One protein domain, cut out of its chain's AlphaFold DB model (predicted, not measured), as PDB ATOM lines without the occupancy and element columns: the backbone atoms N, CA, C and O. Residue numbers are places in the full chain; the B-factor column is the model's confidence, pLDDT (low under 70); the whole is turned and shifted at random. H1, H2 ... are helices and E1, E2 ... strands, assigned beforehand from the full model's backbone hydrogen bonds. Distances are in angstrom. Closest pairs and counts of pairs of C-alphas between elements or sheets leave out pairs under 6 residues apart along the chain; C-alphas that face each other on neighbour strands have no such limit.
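This is residues 6 to 84 of the 239 residues of an uncharacterized protein of Rickettsiales bacterium (UniProt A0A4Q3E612). A small strand hairpin, E1 and E2, is set off to one side of three helices that run back and forth, with H2 in the middle between H1 and H3. The 79 printed residues, with two named antiparallel strands and then three named helices, are mostly helix and loose: radius of gyration of the C-alphas 15.3 A, spans 42 by 34 by 27 A.

E1, residues 6 to 8, begins at C-alpha 6 (16.677, -29.383, 1.793); E2 is residues 16 to 19. H1, residues 23 to 36, is 18.8 A long; H2, 43 to 57, 21.2 A; H3, 64 to 75, 16.2 A, ending at C-alpha 75 (26.019, -54.534, -0.464).

In the hairpin E1 and E2, N 7 and O 17 are within hydrogen-bond range, 2.8 A. H1 and H2, a helical hairpin, touch at a steep tilt of 39 degrees, opposite ways, H2 with residues 51 to 55 alone; the closest C-alphas, Ile 31 and Lys 51, are 6.8 A apart. H2 and H3, another, touch at a shallow tilt of 7 degrees, closest at the C-alphas of Ser 53 and Ile 71, 5.6 A. H1 and H3 are apart. Every O i to N i+4 pair is within hydrogen-bond range in H2 and H3, 7 of 10 in H1.

The C-alphas farthest apart, Ile 12 and His 61, are 45.3 A apart. The printed part has no cut and no long link. Residues 9 to 13 have pLDDT under 70.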
ATOM      1  N   ILE A   6      18.074 -29.020   2.029       91.50
ATOM      2  CA  ILE A   6      16.677 -29.383   1.793       91.50
ATOM      3  C   ILE A   6      16.404 -29.200   0.304       91.50
ATOM      4  O   ILE A   6      16.648 -28.129  -0.246       91.50
ATOM      5  N   VAL A   7      15.908 -30.248  -0.341       86.81
ATOM      6  CA  VAL A   7      15.516 -30.242  -1.750       86.81
ATOM      7  C   VAL A   7      14.018 -30.505  -1.811       86.81
ATOM      8  O   VAL A   7      13.559 -31.547  -1.343       86.81
ATOM      9  N   GLY A   8      13.247 -29.564  -2.355       79.69
ATOM     10  CA  GLY A   8      11.855 -29.827  -2.720       79.69
ATOM     11  C   GLY A   8      11.818 -30.781  -3.910       79.69
ATOM     12  O   GLY A   8      12.597 -30.616  -4.849       79.69
ATOM     13  N   SER A   9      10.957 -31.795  -3.882       65.19
ATOM     14  CA  SER A   9      10.721 -32.598  -5.079       65.19
ATOM     15  C   SER A   9       9.941 -31.750  -6.084       65.19
ATOM     16  O   SER A   9       8.885 -31.233  -5.728       65.19
ATOM     17  N   ASN A  10      10.382 -31.684  -7.344       61.62
ATOM     18  CA  ASN A  10       9.549 -31.182  -8.453       61.62
ATOM     19  C   ASN A  10       8.361 -32.119  -8.763       61.62
ATOM     20  O   ASN A  10       7.611 -31.886  -9.707       61.62
ATOM     21  N   ASP A  11       8.206 -33.194  -7.986       55.41
ATOM     22  CA  ASP A  11       7.160 -34.184  -8.152       55.41
ATOM     23  C   ASP A  11       5.816 -33.738  -7.584       55.41
ATOM     24  O   ASP A  11       5.699 -33.058  -6.564       55.41
ATOM     25  N   ILE A  12       4.792 -34.325  -8.196       57.78
ATOM     26  CA  ILE A  12       3.358 -34.303  -7.892       57.78
ATOM     27  C   ILE A  12       3.017 -34.746  -6.442       57.78
ATOM     28  O   ILE A  12       1.850 -34.922  -6.118       57.78
ATOM     29  N   ASN A  13       3.993 -35.026  -5.572       60.38
ATOM     30  CA  ASN A  13       3.797 -35.672  -4.267       60.38
ATOM     31  C   ASN A  13       4.012 -34.748  -3.052       60.38
ATOM     32  O   ASN A  13       3.988 -35.249  -1.929       60.38
ATOM     33  N   ASN A  14       4.194 -33.432  -3.248       77.00
ATOM     34  CA  ASN A  14       4.350 -32.446  -2.163       77.00
ATOM     35  C   ASN A  14       5.379 -32.883  -1.098       77.00
ATOM     36  O   ASN A  14       5.115 -32.842   0.107       77.00
ATOM     37  N   MET A  15       6.550 -33.346  -1.547       81.62
ATOM     38  CA  MET A  15       7.600 -33.882  -0.684       81.62
ATOM     39  C   MET A  15       8.824 -32.964  -0.661       81.62
ATOM     40  O   MET A  15       9.166 -32.305  -1.642       81.62
ATOM     41  N   ALA A  16       9.510 -32.940   0.476       87.94
ATOM     42  CA  ALA A  16      10.829 -32.345   0.605       87.94
ATOM     43  C   ALA A  16      11.778 -33.365   1.229       87.94
ATOM     44  O   ALA A  16      11.380 -34.165   2.078       87.94
ATOM     45  N   GLU A  17      13.038 -33.318   0.823       90.50
ATOM     46  CA  GLU A  17      14.070 -34.232   1.286       90.50
ATOM     47  C   GLU A  17      15.226 -33.459   1.907       90.50
ATOM     48  O   GLU A  17      15.791 -32.563   1.280       90.50
ATOM     49  N   PHE A  18      15.631 -33.850   3.113       93.50
ATOM     50  CA  PHE A  18      16.921 -33.443   3.657       93.50
ATOM     51  C   PHE A  18      17.999 -34.416   3.172       93.50
ATOM     52  O   PHE A  18      17.932 -35.617   3.438       93.50
ATOM     53  N   ARG A  19      18.992 -33.903   2.444       93.75
ATOM     54  CA  ARG A  19      20.038 -34.696   1.793       93.75
ATOM     55  C   ARG A  19      21.418 -34.286   2.293       93.75
ATOM     56  O   ARG A  19      21.788 -33.116   2.244       93.75
ATOM     57  N   VAL A  20      22.224 -35.272   2.679       95.44
ATOM     58  CA  VAL A  20      23.658 -35.106   2.954       95.44
ATOM     59  C   VAL A  20      24.420 -35.987   1.972       95.44
ATOM     60  O   VAL A  20      24.312 -37.206   2.026       95.44
ATOM     61  N   ARG A  21      25.139 -35.366   1.032       92.94
ATOM     62  CA  ARG A  21      25.888 -36.072  -0.028       92.94
ATOM     63  C   ARG A  21      27.399 -35.953   0.112       92.94
ATOM     64  O   ARG A  21      28.123 -36.809  -0.378       92.94
ATOM     65  N   ASN A  22      27.872 -34.891   0.762       94.38
ATOM     66  CA  ASN A  22      29.292 -34.715   1.014       94.38
ATOM     67  C   ASN A  22      29.760 -35.808   1.989       94.38
ATOM     68  O   ASN A  22      29.266 -35.906   3.113       94.38
ATOM     69  N   ILE A  23      30.698 -36.634   1.534       93.69
ATOM     70  CA  ILE A  23      31.199 -37.791   2.278       93.69
ATOM     71  C   ILE A  23      31.958 -37.401   3.552       93.69
ATOM     72  O   ILE A  23      31.903 -38.140   4.527       93.69
ATOM     73  N   ASP A  24      32.601 -36.233   3.594       93.19
ATOM     74  CA  ASP A  24      33.268 -35.748   4.803       93.19
ATOM     75  C   ASP A  24      32.232 -35.253   5.814       93.19
ATOM     76  O   ASP A  24      32.328 -35.564   6.997       93.19
ATOM     77  N   HIS A  25      31.159 -34.601   5.355       95.38
ATOM     78  CA  HIS A  25      30.030 -34.289   6.232       95.38
ATOM     79  C   HIS A  25      29.405 -35.563   6.813       95.38
ATOM     80  O   HIS A  25      29.139 -35.620   8.013       95.38
ATOM     81  N   ILE A  26      29.219 -36.601   5.992       95.94
ATOM     82  CA  ILE A  26      28.742 -37.910   6.455       95.94
ATOM     83  C   ILE A  26      29.705 -38.487   7.499       95.94
ATOM     84  O   ILE A  26      29.276 -38.840   8.596       95.94
ATOM     85  N   ARG A  27      30.999 -38.554   7.178       95.50
ATOM     86  CA  ARG A  27      32.013 -39.190   8.022       95.50
ATOM     87  C   ARG A  27      32.202 -38.489   9.361       95.50
ATOM     88  O   ARG A  27      32.320 -39.166  10.372       95.50
ATOM     89  N   PHE A  28      32.247 -37.162   9.364       95.25
ATOM     90  CA  PHE A  28      32.603 -36.382  10.548       95.25
ATOM     91  C   PHE A  28      31.397 -35.832  11.315       95.25
ATOM     92  O   PHE A  28      31.581 -35.349  12.424       95.25
ATOM     93  N   ASN A  29      30.177 -35.907  10.765       94.88
ATOM     94  CA  ASN A  29      28.974 -35.418  11.451       94.88
ATOM     95  C   ASN A  29      27.884 -36.490  11.569       94.88
ATOM     96  O   ASN A  29      27.363 -36.696  12.656       94.88
ATOM     97  N   ILE A  30      27.538 -37.197  10.484       96.12
ATOM     98  CA  ILE A  30      26.434 -38.178  10.514       96.12
ATOM     99  C   ILE A  30      26.823 -39.459  11.255       96.12
ATOM    100  O   ILE A  30      26.059 -39.916  12.101       96.12
ATOM    101  N   ILE A  31      27.986 -40.038  10.942       97.31
ATOM    102  CA  ILE A  31      28.454 -41.274  11.587       97.31
ATOM    103  C   ILE A  31      28.599 -41.085  13.111       97.31
ATOM    104  O   ILE A  31      28.014 -41.881  13.839       97.31
ATOM    105  N   PRO A  32      29.253 -40.021  13.626       97.50
ATOM    106  CA  PRO A  32      29.363 -39.812  15.072       97.50
ATOM    107  C   PRO A  32      28.014 -39.745  15.798       97.50
ATOM    108  O   PRO A  32      27.881 -40.323  16.870       97.50
ATOM    109  N   ILE A  33      26.992 -39.124  15.195       96.62
ATOM    110  CA  ILE A  33      25.648 -39.054  15.789       96.62
ATOM    111  C   ILE A  33      25.054 -40.453  15.977       96.62
ATOM    112  O   ILE A  33      24.487 -40.736  17.025       96.62
ATOM    113  N   PHE A  34      25.153 -41.325  14.973       96.94
ATOM    114  CA  PHE A  34      24.579 -42.672  15.051       96.94
ATOM    115  C   PHE A  34      25.475 -43.677  15.785       96.94
ATOM    116  O   PHE A  34      24.986 -44.731  16.182       96.94
ATOM    117  N   ASP A  35      26.750 -43.355  15.997       96.12
ATOM    118  CA  ASP A  35      27.637 -44.110  16.885       96.12
ATOM    119  C   ASP A  35      27.335 -43.804  18.361       96.12
ATOM    120  O   ASP A  35      27.329 -44.716  19.185       96.12
ATOM    121  N   GLU A  36      27.029 -42.544  18.686       96.44
ATOM    122  CA  GLU A  36      26.607 -42.125  20.028       96.44
ATOM    123  C   GLU A  36      25.143 -42.504  20.322       96.44
ATOM    124  O   GLU A  36      24.818 -42.984  21.408       96.44
ATOM    125  N   PHE A  37      24.254 -42.339  19.338       96.94
ATOM    126  CA  PHE A  37      22.820 -42.622  19.436       96.94
ATOM    127  C   PHE A  37      22.408 -43.710  18.430       96.94
ATOM    128  O   PHE A  37      21.842 -43.406  17.369       96.94
ATOM    129  N   PRO A  38      22.668 -44.992  18.738       97.25
ATOM    130  CA  PRO A  38      22.483 -46.079  17.790       97.25
ATOM    131  C   PRO A  38      21.017 -46.307  17.415       97.25
ATOM    132  O   PRO A  38      20.080 -46.122  18.196       97.25
ATOM    133  N   LEU A  39      20.809 -46.769  16.182       98.25
ATOM    134  CA  LEU A  39      19.489 -47.150  15.688       98.25
ATOM    135  C   LEU A  39      18.999 -48.417  16.399       98.25
ATOM    136  O   LEU A  39      19.697 -49.424  16.425       98.25
ATOM    137  N   LEU A  40      17.770 -48.409  16.919       98.44
ATOM    138  CA  LEU A  40      17.229 -49.548  17.681       98.44
ATOM    139  C   LEU A  40      16.528 -50.605  16.814       98.44
ATOM    140  O   LEU A  40      16.202 -51.683  17.307       98.44
ATOM    141  N   THR A  41      16.271 -50.312  15.540       98.06
ATOM    142  CA  THR A  41      15.571 -51.215  14.611       98.06
ATOM    143  C   THR A  41      16.548 -51.943  13.693       98.06
ATOM    144  O   THR A  41      17.736 -51.625  13.629       98.06
ATOM    145  N   SER A  42      16.028 -52.856  12.880       97.19
ATOM    146  CA  SER A  42      16.720 -53.509  11.769       97.19
ATOM    147  C   SER A  42      17.369 -52.540  10.772       97.19
ATOM    148  O   SER A  42      18.291 -52.921  10.051       97.19
ATOM    149  N   LYS A  43      16.988 -51.252  10.776       97.06
ATOM    150  CA  LYS A  43      17.682 -50.194  10.022       97.06
ATOM    151  C   LYS A  43      19.155 -50.046  10.432       97.06
ATOM    152  O   LYS A  43      19.955 -49.635   9.593       97.06
ATOM    153  N   ALA A  44      19.522 -50.437  11.657       97.81
ATOM    154  CA  ALA A  44      20.908 -50.490  12.123       97.81
ATOM    155  C   ALA A  44      21.808 -51.316  11.192       97.81
ATOM    156  O   ALA A  44      22.923 -50.905  10.908       97.81
ATOM    157  N   PHE A  45      21.305 -52.417  10.627       97.94
ATOM    158  CA  PHE A  45      22.075 -53.234   9.688       97.94
ATOM    159  C   PHE A  45      22.479 -52.454   8.430       97.94
ATOM    160  O   PHE A  45      23.632 -52.474   8.005       97.94
ATOM    161  N   ASN A  46      21.531 -51.713   7.849       97.38
ATOM    162  CA  ASN A  46      21.800 -50.882   6.677       97.38
ATOM    163  C   ASN A  46      22.724 -49.708   7.016       97.38
ATOM    164  O   ASN A  46      23.555 -49.340   6.188       97.38
ATOM    165  N   TYR A  47      22.603 -49.147   8.222       97.94
ATOM    166  CA  TYR A  47      23.536 -48.136   8.714       97.94
ATOM    167  C   TYR A  47      24.958 -48.692   8.844       97.94
ATOM    168  O   TYR A  47      25.884 -48.068   8.340       97.94
ATOM    169  N   GLU A  48      25.144 -49.886   9.408       98.06
ATOM    170  CA  GLU A  48      26.466 -50.513   9.521       98.06
ATOM    171  C   GLU A  48      27.094 -50.788   8.151       98.06
ATOM    172  O   GLU A  48      28.275 -50.509   7.932       98.06
ATOM    173  N   LYS A  49      26.299 -51.270   7.187       98.06
ATOM    174  CA  LYS A  49      26.743 -51.420   5.792       98.06
ATOM    175  C   LYS A  49      27.177 -50.078   5.206       98.06
ATOM    176  O   LYS A  49      28.261 -49.975   4.639       98.06
ATOM    177  N   PHE A  50      26.355 -49.045   5.377       97.69
ATOM    178  CA  PHE A  50      26.646 -47.689   4.919       97.69
ATOM    179  C   PHE A  50      27.936 -47.134   5.542       97.69
ATOM    180  O   PHE A  50      28.822 -46.689   4.815       97.69
ATOM    181  N   LYS A  51      28.082 -47.231   6.866       97.94
ATOM    182  CA  LYS A  51      29.258 -46.799   7.627       97.94
ATOM    183  C   LYS A  51      30.532 -47.471   7.110       97.94
ATOM    184  O   LYS A  51      31.488 -46.775   6.768       97.94
ATOM    185  N   LYS A  52      30.538 -48.804   6.992       98.06
ATOM    186  CA  LYS A  52      31.688 -49.571   6.477       98.06
ATOM    187  C   LYS A  52      32.076 -49.141   5.063       98.06
ATOM    188  O   LYS A  52      33.256 -48.906   4.807       98.06
ATOM    189  N   SER A  53      31.098 -48.962   4.176       97.75
ATOM    190  CA  SER A  53      31.354 -48.497   2.810       97.75
ATOM    191  C   SER A  53      32.004 -47.110   2.777       97.75
ATOM    192  O   SER A  53      32.952 -46.911   2.024       97.75
ATOM    193  N   ILE A  54      31.573 -46.169   3.625       97.25
ATOM    194  CA  ILE A  54      32.176 -44.826   3.706       97.25
ATOM    195  C   ILE A  54      33.655 -44.896   4.121       97.25
ATOM    196  O   ILE A  54      34.489 -44.195   3.540       97.25
ATOM    197  N   PHE A  55      34.004 -45.762   5.079       96.81
ATOM    198  CA  PHE A  55      35.400 -45.962   5.481       96.81
ATOM    199  C   PHE A  55      36.248 -46.602   4.374       96.81
ATOM    200  O   PHE A  55      37.373 -46.156   4.155       96.81
ATOM    201  N   ILE A  56      35.708 -47.573   3.631       97.38
ATOM    202  CA  ILE A  56      36.395 -48.181   2.477       97.38
ATOM    203  C   ILE A  56      36.632 -47.145   1.375       97.38
ATOM    204  O   ILE A  56      37.756 -47.008   0.892       97.38
ATOM    205  N   MET A  57      35.614 -46.350   1.025       94.94
ATOM    206  CA  MET A  57      35.729 -45.302   0.002       94.94
ATOM    207  C   MET A  57      36.867 -44.316   0.306       94.94
ATOM    208  O   MET A  57      37.581 -43.883  -0.604       94.94
ATOM    209  N   ARG A  58      37.056 -43.974   1.587       94.00
ATOM    210  CA  ARG A  58      38.083 -43.033   2.060       94.00
ATOM    211  C   ARG A  58      39.422 -43.681   2.432       94.00
ATOM    212  O   ARG A  58      40.319 -42.952   2.846       94.00
ATOM    213  N   ASN A  59      39.588 -44.993   2.273       95.25
ATOM    214  CA  ASN A  59      40.857 -45.660   2.564       95.25
ATOM    215  C   ASN A  59      41.902 -45.330   1.472       95.25
ATOM    216  O   ASN A  59      41.645 -45.619   0.298       95.25
ATOM    217  N   PRO A  60      43.056 -44.718   1.810       96.19
ATOM    218  CA  PRO A  60      44.093 -44.384   0.833       96.19
ATOM    219  C   PRO A  60      44.926 -45.595   0.389       96.19
ATOM    220  O   PRO A  60      45.602 -45.516  -0.629       96.19
ATOM    221  N   HIS A  61      44.873 -46.707   1.126       97.44
ATOM    222  CA  HIS A  61      45.657 -47.915   0.851       97.44
ATOM    223  C   HIS A  61      44.966 -48.893  -0.106       97.44
ATOM    224  O   HIS A  61      45.524 -49.945  -0.387       97.44
ATOM    225  N   LEU A  62      43.757 -48.572  -0.571       97.56
ATOM    226  CA  LEU A  62      42.999 -49.404  -1.502       97.56
ATOM    227  C   LEU A  62      42.911 -48.727  -2.867       97.56
ATOM    228  O   LEU A  62      42.596 -47.535  -2.966       97.56
ATOM    229  N   THR A  63      43.110 -49.514  -3.917       97.94
ATOM    230  CA  THR A  63      42.790 -49.142  -5.295       97.94
ATOM    231  C   THR A  63      41.276 -48.989  -5.481       97.94
ATOM    232  O   THR A  63      40.473 -49.466  -4.677       97.94
ATOM    233  N   ASN A  64      40.852 -48.318  -6.556       97.25
ATOM    234  CA  ASN A  64      39.421 -48.161  -6.846       97.25
ATOM    235  C   ASN A  64      38.729 -49.512  -7.085       97.25
ATOM    236  O   ASN A  64      37.623 -49.712  -6.597       97.25
ATOM    237  N   THR A  65      39.404 -50.455  -7.748       97.94
ATOM    238  CA  THR A  65      38.877 -51.806  -7.984       97.94
ATOM    239  C   THR A  65      38.652 -52.559  -6.675       97.94
ATOM    240  O   THR A  65      37.561 -53.072  -6.446       97.94
ATOM    241  N   GLU A  66      39.628 -52.544  -5.762       98.19
ATOM    242  CA  GLU A  66      39.476 -53.181  -4.445       98.19
ATOM    243  C   GLU A  66      38.339 -52.548  -3.630       98.19
ATOM    244  O   GLU A  66      37.582 -53.251  -2.957       98.19
ATOM    245  N   LYS A  67      38.182 -51.217  -3.695       98.31
ATOM    246  CA  LYS A  67      37.062 -50.521  -3.042       98.31
ATOM    247  C   LYS A  67      35.720 -50.990  -3.592       98.31
ATOM    248  O   LYS A  67      34.823 -51.282  -2.799       98.31
ATOM    249  N   ASP A  68      35.588 -51.061  -4.912       97.94
ATOM    250  CA  ASP A  68      34.356 -51.487  -5.574       97.94
ATOM    251  C   ASP A  68      33.995 -52.929  -5.201       97.94
ATOM    252  O   ASP A  68      32.850 -53.193  -4.819       97.94
ATOM    253  N   ASP A  69      34.971 -53.841  -5.210       98.19
ATOM    254  CA  ASP A  69      34.769 -55.245  -4.839       98.19
ATOM    255  C   ASP A  69      34.327 -55.398  -3.376       98.19
ATOM    256  O   ASP A  69      33.337 -56.081  -3.084       98.19
ATOM    257  N   LEU A  70      34.986 -54.701  -2.444       98.50
ATOM    258  CA  LEU A  70      34.635 -54.733  -1.021       98.50
ATOM    259  C   LEU A  70      33.251 -54.127  -0.746       98.50
ATOM    260  O   LEU A  70      32.455 -54.693   0.010       98.50
ATOM    261  N   ILE A  71      32.927 -52.988  -1.364       98.12
ATOM    262  CA  ILE A  71      31.620 -52.336  -1.202       98.12
ATOM    263  C   ILE A  71      30.514 -53.201  -1.811       98.12
ATOM    264  O   ILE A  71      29.431 -53.314  -1.227       98.12
ATOM    265  N   LYS A  72      30.771 -53.856  -2.949       98.00
ATOM    266  CA  LYS A  72      29.841 -54.807  -3.567       98.00
ATOM    267  C   LYS A  72      29.602 -56.014  -2.662       98.00
ATOM    268  O   LYS A  72      28.447 -56.388  -2.458       98.00
ATOM    269  N   ALA A  73      30.652 -56.562  -2.050       98.19
ATOM    270  CA  ALA A  73      30.529 -57.642  -1.074       98.19
ATOM    271  C   ALA A  73      29.667 -57.227   0.133       98.19
ATOM    272  O   ALA A  73      28.748 -57.953   0.512       98.19
ATOM    273  N   ILE A  74      29.877 -56.023   0.685       97.88
ATOM    274  CA  ILE A  74      29.032 -55.469   1.758       97.88
ATOM    275  C   ILE A  74      27.586 -55.322   1.284       97.88
ATOM    276  O   ILE A  74      26.661 -55.742   1.981       97.88
ATOM    277  N   LYS A  75      27.360 -54.744   0.099       96.19
ATOM    278  CA  LYS A  75      26.019 -54.534  -0.464       96.19
ATOM    279  C   LYS A  75      25.232 -55.841  -0.565       96.19
ATOM    280  O   LYS A  75      24.040 -55.814  -0.261       96.19
ATOM    281  N   ASN A  76      25.895 -56.947  -0.891       96.75
ATOM    282  CA  ASN A  76      25.284 -58.269  -1.031       96.75
ATOM    283  C   ASN A  76      24.991 -58.977   0.304       96.75
ATOM    284  O   ASN A  76      24.326 -60.004   0.300       96.75
ATOM    285  N   GLN A  77      25.439 -58.447   1.449       96.94
ATOM    286  CA  GLN A  77      25.076 -59.006   2.755       96.94
ATOM    287  C   GLN A  77      23.570 -58.887   3.002       96.94
ATOM    288  O   GLN A  77      23.000 -57.796   2.865       96.94
ATOM    289  N   GLU A  78      22.957 -59.979   3.446       95.69
ATOM    290  CA  GLU A  78      21.525 -60.056   3.719       95.69
ATOM    291  C   GLU A  78      21.206 -59.917   5.208       95.69
ATOM    292  O   GLU A  78      21.973 -60.310   6.087       95.69
ATOM    293  N   LEU A  79      20.044 -59.331   5.484       94.25
ATOM    294  CA  LEU A  79      19.526 -59.179   6.835       94.25
ATOM    295  C   LEU A  79      18.867 -60.490   7.272       94.25
ATOM    296  O   LEU A  79      17.882 -60.910   6.663       94.25
ATOM    297  N   THR A  80      19.348 -61.083   8.362       92.69
ATOM    298  CA  THR A  80      18.736 -62.287   8.936       92.69
ATOM    299  C   THR A  80      17.325 -62.003   9.463       92.69
ATOM    300  O   THR A  80      17.009 -60.889   9.888       92.69
ATOM    301  N   GLU A  81      16.447 -63.012   9.441       86.62
ATOM    302  CA  GLU A  81      15.042 -62.861   9.856       86.62
ATOM    303  C   GLU A  81      14.909 -62.396  11.317       86.62
ATOM    304  O   GLU A  81      14.108 -61.513  11.622       86.62
ATOM    305  N   ASN A  82      15.771 -62.917  12.193       89.56
ATOM    306  CA  ASN A  82      15.791 -62.624  13.629       89.56
ATOM    307  C   ASN A  82      16.833 -61.564  14.017       89.56
ATOM    308  O   ASN A  82      17.329 -61.567  15.143       89.56
ATOM    309  N   TYR A  83      17.202 -60.674  13.093       96.00
ATOM    310  CA  TYR A  83      18.153 -59.610  13.393       96.00
ATOM    311  C   TYR A  83      17.656 -58.716  14.539       96.00
ATOM    312  O   TYR A  83      16.526 -58.224  14.525       96.00
ATOM    313  N   ILE A  84      18.547 -58.451  15.493       96.88
ATOM    314  CA  ILE A  84      18.358 -57.487  16.575       96.88
ATOM    315  C   ILE A  84      19.488 -56.465  16.477       96.88
ATOM    316  O   ILE A  84      20.647 -56.830  16.285       96.88
TER     317      ILE A  84